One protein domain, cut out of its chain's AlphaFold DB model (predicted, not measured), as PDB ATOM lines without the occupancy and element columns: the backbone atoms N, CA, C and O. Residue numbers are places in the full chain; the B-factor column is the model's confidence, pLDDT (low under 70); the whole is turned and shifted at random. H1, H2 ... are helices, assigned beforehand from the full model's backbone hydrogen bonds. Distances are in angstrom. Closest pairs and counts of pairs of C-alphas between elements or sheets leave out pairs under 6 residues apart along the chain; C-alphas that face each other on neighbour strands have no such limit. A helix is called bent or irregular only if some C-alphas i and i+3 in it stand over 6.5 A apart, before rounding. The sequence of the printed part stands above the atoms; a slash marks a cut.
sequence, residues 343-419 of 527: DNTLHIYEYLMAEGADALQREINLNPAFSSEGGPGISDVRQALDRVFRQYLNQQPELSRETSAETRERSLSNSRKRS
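This is residues 343 to 419 of the 527 residues of an uncharacterized protein of Fusarium oxysporum f. sp. raphani 54005 (UniProt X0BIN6). One long helix, H3, runs nearly the whole length, and two short helices, H1 and H2, form a small loose body with its first arm, H3a, while residues 394 to 419 of H3 stick out as a free arm. H1 runs side by side with H3a, opposite ways, and H2 turns away from the end of H1 toward the start of H3a, where a long loop leads into H3. The printed part has 77 residues with three named helices in the order H1, H2, H3 and no named strand; the class is all helix. The whole is extended, with a radius of gyration of the C-alphas of 20.8 A and spans of 69 by 25 by 17 A, the free arm making much of the length.

Find C-alpha 344 at (27.708, 15.253, 34.285); from there H1 runs through residues 344 to 354, 14.9 A from first to last C-alpha. After Glu 355, H2 takes residues 356 to 366, also 14.9 A long. Go on to C-alpha 378 at (50.042, 6.354, 37.651), where H3, residues 378 to 419, begins. By its hydrogen bonds H3 was assigned as one helix, but it is bent: C-alphas 394 and 397 are 6.8 A apart. Its arm H3a, residues 378 to 394, is 24.0 A long, and its arm H3b, residues 397 to 419, is 33.4 A long and ends at C-alpha 419 at (-10.436, 0.768, 47.886).

Look first at Tyr 349 and Phe 389, the closest C-alphas of H1 and H3a at 7.7 A: these two are close but not clearly touching, at a shallow tilt of 25 degrees, opposite ways. H1 and H2, joined by a tight link, are close but not clearly touching, with the C-alphas of Leu 352 and Leu 360 closest at 7.7 A, and their lines are about perpendicular at 75 degrees. H2 and H3a are close but not clearly touching, with the C-alphas of Gln 361 and Ile 378 closest at 7.3 A, at a steep tilt of 53 degrees, opposite ways. H3a and H3b stand at a shallow tilt of 27 degrees. H3b is apart from H1 and from H2. In H1, H2 and H3a every O i to N i+4 pair is within hydrogen-bond range; in H3b 18 of 19 are.

The two C-alphas farthest apart are those of Glu 373 and Ser 419, at 70.1 A. Without residues 394 to 419, which stand free, the body of 51 residues spans 37 by 21 by 13 A. The printed part has no cut, and the link from H2 to H3, 11 residues, is long. The mean pLDDT of the printed part is 77.8; look for values under 70 at residues 343 to 345, residue 396 and residues 398 to 404.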
ATOM      1  N   ASP A 343      24.225  14.305  32.042       55.47
ATOM      2  CA  ASP A 343      25.492  14.063  31.353       55.47
ATOM      3  C   ASP A 343      26.735  14.343  32.213       55.47
ATOM      4  O   ASP A 343      27.860  14.113  31.782       55.47
ATOM      5  N   ASN A 344      26.574  14.843  33.446       61.06
ATOM      6  CA  ASN A 344      27.708  15.253  34.285       61.06
ATOM      7  C   ASN A 344      28.684  14.103  34.587       61.06
ATOM      8  O   ASN A 344      29.884  14.348  34.623       61.06
ATOM      9  N   THR A 345      28.215  12.861  34.751       65.06
ATOM     10  CA  THR A 345      29.103  11.699  34.948       65.06
ATOM     11  C   THR A 345      29.928  11.405  33.693       65.06
ATOM     12  O   THR A 345      31.130  11.170  33.804       65.06
ATOM     13  N   LEU A 346      29.319  11.492  32.501       70.25
ATOM     14  CA  LEU A 346      30.047  11.387  31.234       70.25
ATOM     15  C   LEU A 346      31.023  12.553  31.056       70.25
ATOM     16  O   LEU A 346      32.168  12.304  30.724       70.25
ATOM     17  N   HIS A 347      30.627  13.793  31.351       74.69
ATOM     18  CA  HIS A 347      31.496  14.971  31.226       74.69
ATOM     19  C   HIS A 347      32.635  15.001  32.261       74.69
ATOM     20  O   HIS A 347      33.651  15.655  32.033       74.69
ATOM     21  N   ILE A 348      32.488  14.333  33.410       74.88
ATOM     22  CA  ILE A 348      33.585  14.106  34.362       74.88
ATOM     23  C   ILE A 348      34.531  13.038  33.805       74.88
ATOM     24  O   ILE A 348      35.739  13.250  33.806       74.88
ATOM     25  N   TYR A 349      34.009  11.927  33.278       76.69
ATOM     26  CA  TYR A 349      34.818  10.871  32.661       76.69
ATOM     27  C   TYR A 349      35.552  11.352  31.391       76.69
ATOM     28  O   TYR A 349      36.740  11.097  31.230       76.69
ATOM     29  N   GLU A 350      34.881  12.109  30.522       80.06
ATOM     30  CA  GLU A 350      35.437  12.733  29.317       80.06
ATOM     31  C   GLU A 350      36.526  13.747  29.676       80.06
ATOM     32  O   GLU A 350      37.637  13.645  29.157       80.06
ATOM     33  N   TYR A 351      36.270  14.636  30.646       82.06
ATOM     34  CA  TYR A 351      37.299  15.523  31.189       82.06
ATOM     35  C   TYR A 351      38.502  14.728  31.709       82.06
ATOM     36  O   TYR A 351      39.620  14.986  31.277       82.06
ATOM     37  N   LEU A 352      38.300  13.724  32.570       76.88
ATOM     38  CA  LEU A 352      39.379  12.893  33.125       76.88
ATOM     39  C   LEU A 352      40.182  12.131  32.058       76.88
ATOM     40  O   LEU A 352      41.357  11.834  32.275       76.88
ATOM     41  N   MET A 353      39.571  11.818  30.915       76.56
ATOM     42  CA  MET A 353      40.225  11.111  29.815       76.56
ATOM     43  C   MET A 353      40.911  12.033  28.798       76.56
ATOM     44  O   MET A 353      41.852  11.572  28.149       76.56
ATOM     45  N   ALA A 354      40.489  13.299  28.681       81.06
ATOM     46  CA  ALA A 354      41.013  14.269  27.715       81.06
ATOM     47  C   ALA A 354      41.936  15.343  28.327       81.06
ATOM     48  O   ALA A 354      43.044  15.542  27.839       81.06
ATOM     49  N   GLU A 355      41.496  16.032  29.385       81.44
ATOM     50  CA  GLU A 355      42.121  17.267  29.905       81.44
ATOM     51  C   GLU A 355      42.574  17.120  31.369       81.44
ATOM     52  O   GLU A 355      43.657  17.551  31.761       81.44
ATOM     53  N   GLY A 356      41.775  16.428  32.181       82.44
ATOM     54  CA  GLY A 356      42.048  16.104  33.579       82.44
ATOM     55  C   GLY A 356      43.173  15.088  33.789       82.44
ATOM     56  O   GLY A 356      43.478  14.774  34.936       82.44
ATOM     57  N   ALA A 357      43.815  14.591  32.727       82.56
ATOM     58  CA  ALA A 357      44.999  13.737  32.828       82.56
ATOM     59  C   ALA A 357      46.187  14.478  33.475       82.56
ATOM     60  O   ALA A 357      46.846  13.922  34.355       82.56
ATOM     61  N   ASP A 358      46.402  15.749  33.119       84.69
ATOM     62  CA  ASP A 358      47.445  16.586  33.729       84.69
ATOM     63  C   ASP A 358      47.093  16.968  35.174       84.69
ATOM     64  O   ASP A 358      47.972  17.025  36.032       84.69
ATOM     65  N   ALA A 359      45.804  17.178  35.474       84.75
ATOM     66  CA  ALA A 359      45.319  17.397  36.838       84.75
ATOM     67  C   ALA A 359      45.530  16.152  37.720       84.75
ATOM     68  O   ALA A 359      46.088  16.247  38.811       84.75
ATOM     69  N   LEU A 360      45.170  14.968  37.211       86.38
ATOM     70  CA  LEU A 360      45.382  13.668  37.853       86.38
ATOM     71  C   LEU A 360      46.872  13.422  38.126       86.38
ATOM     72  O   LEU A 360      47.242  13.087  39.248       86.38
ATOM     73  N   GLN A 361      47.732  13.653  37.131       86.44
ATOM     74  CA  GLN A 361      49.187  13.550  37.271       86.44
ATOM     75  C   GLN A 361      49.742  14.542  38.305       86.44
ATOM     76  O   GLN A 361      50.644  14.182  39.065       86.44
ATOM     77  N   ARG A 362      49.209  15.769  38.362       88.88
ATOM     78  CA  ARG A 362      49.614  16.801  39.328       88.88
ATOM     79  C   ARG A 362      49.253  16.408  40.759       88.88
ATOM     80  O   ARG A 362      50.124  16.446  41.619       88.88
ATOM     81  N   GLU A 363      48.015  15.991  41.006       89.56
ATOM     82  CA  GLU A 363      47.548  15.585  42.340       89.56
ATOM     83  C   GLU A 363      48.219  14.283  42.822       89.56
ATOM     84  O   GLU A 363      48.553  14.164  44.001       89.56
ATOM     85  N   ILE A 364      48.518  13.341  41.917       88.38
ATOM     86  CA  ILE A 364      49.339  12.152  42.219       88.38
ATOM     87  C   ILE A 364      50.761  12.554  42.645       88.38
ATOM     88  O   ILE A 364      51.260  12.041  43.644       88.38
ATOM     89  N   ASN A 365      51.388  13.510  41.951       87.81
ATOM     90  CA  ASN A 365      52.732  14.003  42.285       87.81
ATOM     91  C   ASN A 365      52.765  14.881  43.551       87.81
ATOM     92  O   ASN A 365      53.804  14.994  44.197       87.81
ATOM     93  N   LEU A 366      51.649  15.527  43.902       88.81
ATOM     94  CA  LEU A 366      51.504  16.296  45.144       88.81
ATOM     95  C   LEU A 366      51.282  15.394  46.367       88.81
ATOM     96  O   LEU A 366      51.564  15.815  47.490       88.81
ATOM     97  N   ASN A 367      50.796  14.167  46.168       86.38
ATOM     98  CA  ASN A 367      50.536  13.223  47.245       86.38
ATOM     99  C   ASN A 367      51.721  12.247  47.443       86.38
ATOM    100  O   ASN A 367      51.949  11.361  46.612       86.38
ATOM    101  N   PRO A 368      52.457  12.331  48.571       85.44
ATOM    102  CA  PRO A 368      53.626  11.486  48.810       85.44
ATOM    103  C   PRO A 368      53.297   9.992  48.965       85.44
ATOM    104  O   PRO A 368      54.206   9.176  48.846       85.44
ATOM    105  N   ALA A 369      52.031   9.608  49.190       84.56
ATOM    106  CA  ALA A 369      51.630   8.200  49.237       84.56
ATOM    107  C   ALA A 369      51.852   7.498  47.883       84.56
ATOM    108  O   ALA A 369      52.462   6.429  47.829       84.56
ATOM    109  N   PHE A 370      51.427   8.136  46.785       83.31
ATOM    110  CA  PHE A 370      51.608   7.620  45.423       83.31
ATOM    111  C   PHE A 370      53.028   7.839  44.877       83.31
ATOM    112  O   PHE A 370      53.447   7.139  43.965       83.31
ATOM    113  N   SER A 371      53.787   8.782  45.447       81.44
ATOM    114  CA  SER A 371      55.156   9.114  45.011       81.44
ATOM    115  C   SER A 371      56.262   8.310  45.724       81.44
ATOM    116  O   SER A 371      57.438   8.661  45.631       81.44
ATOM    117  N   SER A 372      55.912   7.261  46.473       82.69
ATOM    118  CA  SER A 372      56.878   6.397  47.164       82.69
ATOM    119  C   SER A 372      57.497   5.353  46.216       82.69
ATOM    120  O   SER A 372      56.831   4.878  45.302       82.69
ATOM    121  N   GLU A 373      58.756   4.944  46.442       80.69
ATOM    122  CA  GLU A 373      59.518   4.022  45.559       80.69
ATOM    123  C   GLU A 373      58.962   2.577  45.466       80.69
ATOM    124  O   GLU A 373      59.584   1.703  44.865       80.69
ATOM    125  N   GLY A 374      57.791   2.316  46.052       83.81
ATOM    126  CA  GLY A 374      57.023   1.076  45.908       83.81
ATOM    127  C   GLY A 374      55.507   1.299  45.915       83.81
ATOM    128  O   GLY A 374      54.765   0.369  46.225       83.81
ATOM    129  N   GLY A 375      55.045   2.525  45.645       80.50
ATOM    130  CA  GLY A 375      53.625   2.834  45.476       80.50
ATOM    131  C   GLY A 375      53.091   2.391  44.104       80.50
ATOM    132  O   GLY A 375      53.882   2.162  43.186       80.50
ATOM    133  N   PRO A 376      51.758   2.283  43.938       81.44
ATOM    134  CA  PRO A 376      51.148   2.006  42.640       81.44
ATOM    135  C   PRO A 376      51.478   3.135  41.658       81.44
ATOM    136  O   PRO A 376      51.331   4.318  41.980       81.44
ATOM    137  N   GLY A 377      51.910   2.776  40.452       84.19
ATOM    138  CA  GLY A 377      52.232   3.734  39.404       84.19
ATOM    139  C   GLY A 377      50.988   4.473  38.909       84.19
ATOM    140  O   GLY A 377      49.852   4.032  39.093       84.19
ATOM    141  N   ILE A 378      51.178   5.594  38.206       81.94
ATOM    142  CA  ILE A 378      50.042   6.354  37.651       81.94
ATOM    143  C   ILE A 378      49.181   5.523  36.682       81.94
ATOM    144  O   ILE A 378      47.976   5.748  36.599       81.94
ATOM    145  N   SER A 379      49.770   4.537  35.997       82.69
ATOM    146  CA  SER A 379      49.025   3.561  35.189       82.69
ATOM    147  C   SER A 379      47.992   2.811  36.035       82.69
ATOM    148  O   SER A 379      46.829   2.708  35.650       82.69
ATOM    149  N   ASP A 380      48.396   2.369  37.221       84.50
ATOM    150  CA  ASP A 380      47.628   1.500  38.108       84.50
ATOM    151  C   ASP A 380      46.541   2.309  38.825       84.50
ATOM    152  O   ASP A 380      45.380   1.903  38.862       84.50
ATOM    153  N   VAL A 381      46.874   3.523  39.287       83.31
ATOM    154  CA  VAL A 381      45.895   4.483  39.831       83.31
ATOM    155  C   VAL A 381      44.858   4.871  38.767       83.31
ATOM    156  O   VAL A 381      43.661   4.916  39.059       83.31
ATOM    157  N   ARG A 382      45.278   5.100  37.513       82.12
ATOM    158  CA  ARG A 382      44.359   5.391  36.399       82.12
ATOM    159  C   ARG A 382      43.482   4.186  36.055       82.12
ATOM    160  O   ARG A 382      42.292   4.371  35.810       82.12
ATOM    161  N   GLN A 383      44.031   2.973  36.062       83.31
ATOM    162  CA  GLN A 383      43.270   1.753  35.790       83.31
ATOM    163  C   GLN A 383      42.273   1.451  36.922       83.31
ATOM    164  O   GLN A 383      41.136   1.083  36.641       83.31
ATOM    165  N   ALA A 384      42.643   1.671  38.186       80.50
ATOM    166  CA  ALA A 384      41.736   1.542  39.325       80.50
ATOM    167  C   ALA A 384      40.567   2.543  39.242       80.50
ATOM    168  O   ALA A 384      39.413   2.152  39.413       80.50
ATOM    169  N   LEU A 385      40.840   3.809  38.899       81.25
ATOM    170  CA  LEU A 385      39.794   4.806  38.642       81.25
ATOM    171  C   LEU A 385      38.874   4.383  37.485       81.25
ATOM    172  O   LEU A 385      37.656   4.453  37.625       81.25
ATOM    173  N   ASP A 386      39.428   3.899  36.370       81.88
ATOM    174  CA  ASP A 386      38.653   3.408  35.222       81.88
ATOM    175  C   ASP A 386      37.756   2.206  35.587       81.88
ATOM    176  O   ASP A 386      36.574   2.200  35.232       81.88
ATOM    177  N   ARG A 387      38.257   1.240  36.377       81.56
ATOM    178  CA  ARG A 387      37.452   0.131  36.933       81.56
ATOM    179  C   ARG A 387      36.268   0.665  37.757       81.56
ATOM    180  O   ARG A 387      35.128   0.284  37.487       81.56
ATOM    181  N   VAL A 388      36.511   1.591  38.691       78.44
ATOM    182  CA  VAL A 388      35.469   2.189  39.555       78.44
ATOM    183  C   VAL A 388      34.434   2.981  38.745       78.44
ATOM    184  O   VAL A 388      33.231   2.812  38.954       78.44
ATOM    185  N   PHE A 389      34.858   3.803  37.777       79.44
ATOM    186  CA  PHE A 389      33.924   4.544  36.922       79.44
ATOM    187  C   PHE A 389      33.079   3.613  36.041       79.44
ATOM    188  O   PHE A 389      31.876   3.841  35.913       79.44
ATOM    189  N   ARG A 390      33.654   2.534  35.486       81.12
ATOM    190  CA  ARG A 390      32.888   1.517  34.739       81.12
ATOM    191  C   ARG A 390      31.868   0.804  35.622       81.12
ATOM    192  O   ARG A 390      30.728   0.642  35.196       81.12
ATOM    193  N   GLN A 391      32.250   0.404  36.834       78.50
ATOM    194  CA  GLN A 391      31.349  -0.244  37.792       78.50
ATOM    195  C   GLN A 391      30.155   0.664  38.123       78.50
ATOM    196  O   GLN A 391      29.008   0.254  37.945       78.50
ATOM    197  N   TYR A 392      30.421   1.927  38.469       75.75
ATOM    198  CA  TYR A 392      29.391   2.931  38.746       75.75
ATOM    199  C   TYR A 392      28.452   3.166  37.549       75.75
ATOM    200  O   TYR A 392      27.230   3.158  37.706       75.75
ATOM    201  N   LEU A 393      29.000   3.338  36.339       78.56
ATOM    202  CA  LEU A 393      28.215   3.543  35.114       78.56
ATOM    203  C   LEU A 393      27.344   2.323  34.763       78.56
ATOM    204  O   LEU A 393      26.209   2.497  34.319       78.56
ATOM    205  N   ASN A 394      27.831   1.105  35.014       80.75
ATOM    206  CA  ASN A 394      27.076  -0.131  34.795       80.75
ATOM    207  C   ASN A 394      25.956  -0.355  35.833       80.75
ATOM    208  O   ASN A 394      24.995  -1.059  35.532       80.75
ATOM    209  N   GLN A 395      26.042   0.251  37.025       74.81
ATOM    210  CA  GLN A 395      25.030   0.147  38.092       74.81
ATOM    211  C   GLN A 395      23.864   1.149  37.940       74.81
ATOM    212  O   GLN A 395      22.739   0.853  38.352       74.81
ATOM    213  N   GLN A 396      24.087   2.300  37.289       69.12
ATOM    214  CA  GLN A 396      23.051   3.310  36.987       69.12
ATOM    215  C   GLN A 396      21.705   2.757  36.452       69.12
ATOM    216  O   GLN A 396      20.656   3.191  36.947       69.12
ATOM    217  N   PRO A 397      21.660   1.832  35.464       70.94
ATOM    218  CA  PRO A 397      20.393   1.325  34.934       70.94
ATOM    219  C   PRO A 397      19.566   0.510  35.937       70.94
ATOM    220  O   PRO A 397      18.339   0.538  35.833       70.94
ATOM    221  N   GLU A 398      20.178  -0.177  36.908       64.62
ATOM    222  CA  GLU A 398      19.425  -0.949  37.909       64.62
ATOM    223  C   GLU A 398      18.915  -0.055  39.047       64.62
ATOM    224  O   GLU A 398      17.725  -0.103  39.353       64.62
ATOM    225  N   LEU A 399      19.724   0.888  39.550       49.97
ATOM    226  CA  LEU A 399      19.264   1.917  40.504       49.97
ATOM    227  C   LEU A 399      18.059   2.716  39.958       49.97
ATOM    228  O   LEU A 399      17.105   3.030  40.679       49.97
ATOM    229  N   SER A 400      18.056   2.986  38.648       56.47
ATOM    230  CA  SER A 400      16.939   3.630  37.937       56.47
ATOM    231  C   SER A 400      15.682   2.748  37.837       56.47
ATOM    232  O   SER A 400      14.560   3.258  37.746       56.47
ATOM    233  N   ARG A 401      15.839   1.419  37.851       67.75
ATOM    234  CA  ARG A 401      14.734   0.446  37.818       67.75
ATOM    235  C   ARG A 401      14.148   0.198  39.199       67.75
ATOM    236  O   ARG A 401      12.925   0.175  39.316       67.75
ATOM    237  N   GLU A 402      14.977   0.050  40.226       64.75
ATOM    238  CA  GLU A 402      14.533  -0.220  41.599       64.75
ATOM    239  C   GLU A 402      13.714   0.943  42.165       64.75
ATOM    240  O   GLU A 402      12.580   0.748  42.602       64.75
ATOM    241  N   THR A 403      14.213   2.176  42.035       54.75
ATOM    242  CA  THR A 403      13.482   3.399  42.424       54.75
ATOM    243  C   THR A 403      12.140   3.542  41.689       54.75
ATOM    244  O   THR A 403      11.123   3.919  42.287       54.75
ATOM    245  N   SER A 404      12.096   3.170  40.405       63.22
ATOM    246  CA  SER A 404      10.865   3.120  39.603       63.22
ATOM    247  C   SER A 404       9.900   2.013  40.061       63.22
ATOM    248  O   SER A 404       8.681   2.217  40.086       63.22
ATOM    249  N   ALA A 405      10.424   0.844  40.439       70.94
ATOM    250  CA  ALA A 405       9.649  -0.296  40.918       70.94
ATOM    251  C   ALA A 405       9.049  -0.036  42.309       70.94
ATOM    252  O   ALA A 405       7.842  -0.211  42.482       70.94
ATOM    253  N   GLU A 406       9.834   0.471  43.266       71.19
ATOM    254  CA  GLU A 406       9.349   0.812  44.611       71.19
ATOM    255  C   GLU A 406       8.271   1.905  44.545       71.19
ATOM    256  O   GLU A 406       7.208   1.789  45.157       71.19
ATOM    257  N   THR A 407       8.471   2.934  43.712       73.88
ATOM    258  CA  THR A 407       7.468   3.993  43.487       73.88
ATOM    259  C   THR A 407       6.147   3.426  42.946       73.88
ATOM    260  O   THR A 407       5.058   3.868  43.342       73.88
ATOM    261  N   ARG A 408       6.211   2.403  42.084       77.19
ATOM    262  CA  ARG A 408       5.042   1.693  41.542       77.19
ATOM    263  C   ARG A 408       4.359   0.810  42.595       77.19
ATOM    264  O   ARG A 408       3.142   0.914  42.757       77.19
ATOM    265  N   GLU A 409       5.114   0.010  43.346       80.56
ATOM    266  CA  GLU A 409       4.645  -0.814  44.478       80.56
ATOM    267  C   GLU A 409       3.914   0.033  45.535       80.56
ATOM    268  O   GLU A 409       2.796  -0.279  45.966       80.56
ATOM    269  N   ARG A 410       4.510   1.170  45.910       78.12
ATOM    270  CA  ARG A 410       3.981   2.120  46.900       78.12
ATOM    271  C   ARG A 410       2.696   2.796  46.416       78.12
ATOM    272  O   ARG A 410       1.760   2.985  47.195       78.12
ATOM    273  N   SER A 411       2.609   3.083  45.116       78.75
ATOM    274  CA  SER A 411       1.394   3.605  44.473       78.75
ATOM    275  C   SER A 411       0.255   2.576  44.458       78.75
ATOM    276  O   SER A 411      -0.874   2.903  44.832       78.75
ATOM    277  N   LEU A 412       0.548   1.318  44.110       84.94
ATOM    278  CA  LEU A 412      -0.424   0.214  44.145       84.94
ATOM    279  C   LEU A 412      -0.915  -0.073  45.573       84.94
ATOM    280  O   LEU A 412      -2.112  -0.272  45.792       84.94
ATOM    281  N   SER A 413      -0.014  -0.026  46.555       84.12
ATOM    282  CA  SER A 413      -0.326  -0.232  47.976       84.12
ATOM    283  C   SER A 413      -1.266   0.842  48.534       84.12
ATOM    284  O   SER A 413      -2.238   0.521  49.223       84.12
ATOM    285  N   ASN A 414      -1.035   2.111  48.184       75.62
ATOM    286  CA  ASN A 414      -1.928   3.213  48.549       75.62
ATOM    287  C   ASN A 414      -3.294   3.116  47.848       75.62
ATOM    288  O   ASN A 414      -4.315   3.422  48.463       75.62
ATOM    289  N   SER A 415      -3.334   2.647  46.593       79.06
ATOM    290  CA  SER A 415      -4.597   2.393  45.889       79.06
ATOM    291  C   SER A 415      -5.429   1.314  46.590       79.06
ATOM    292  O   SER A 415      -6.618   1.522  46.815       79.06
ATOM    293  N   ARG A 416      -4.807   0.188  46.978       80.81
ATOM    294  CA  ARG A 416      -5.490  -0.921  47.671       80.81
ATOM    295  C   ARG A 416      -6.122  -0.486  48.994       80.81
ATOM    296  O   ARG A 416      -7.288  -0.794  49.213       80.81
ATOM    297  N   LYS A 417      -5.392   0.256  49.840       77.88
ATOM    298  CA  LYS A 417      -5.927   0.744  51.127       77.88
ATOM    299  C   LYS A 417      -7.182   1.595  50.943       77.88
ATOM    300  O   LYS A 417      -8.182   1.363  51.611       77.88
ATOM    301  N   ARG A 418      -7.160   2.520  49.980       71.31
ATOM    302  CA  ARG A 418      -8.302   3.401  49.710       71.31
ATOM    303  C   ARG A 418      -9.536   2.639  49.215       71.31
ATOM    304  O   ARG A 418     -10.638   2.915  49.666       71.31
ATOM    305  N   SER A 419      -9.346   1.642  48.345       74.44
ATOM    306  CA  SER A 419     -10.436   0.768  47.886       74.44
ATOM    307  C   SER A 419     -11.045  -0.104  48.991       74.44
ATOM    308  O   SER A 419     -12.152  -0.598  48.811       74.44
TER     309      SER A 419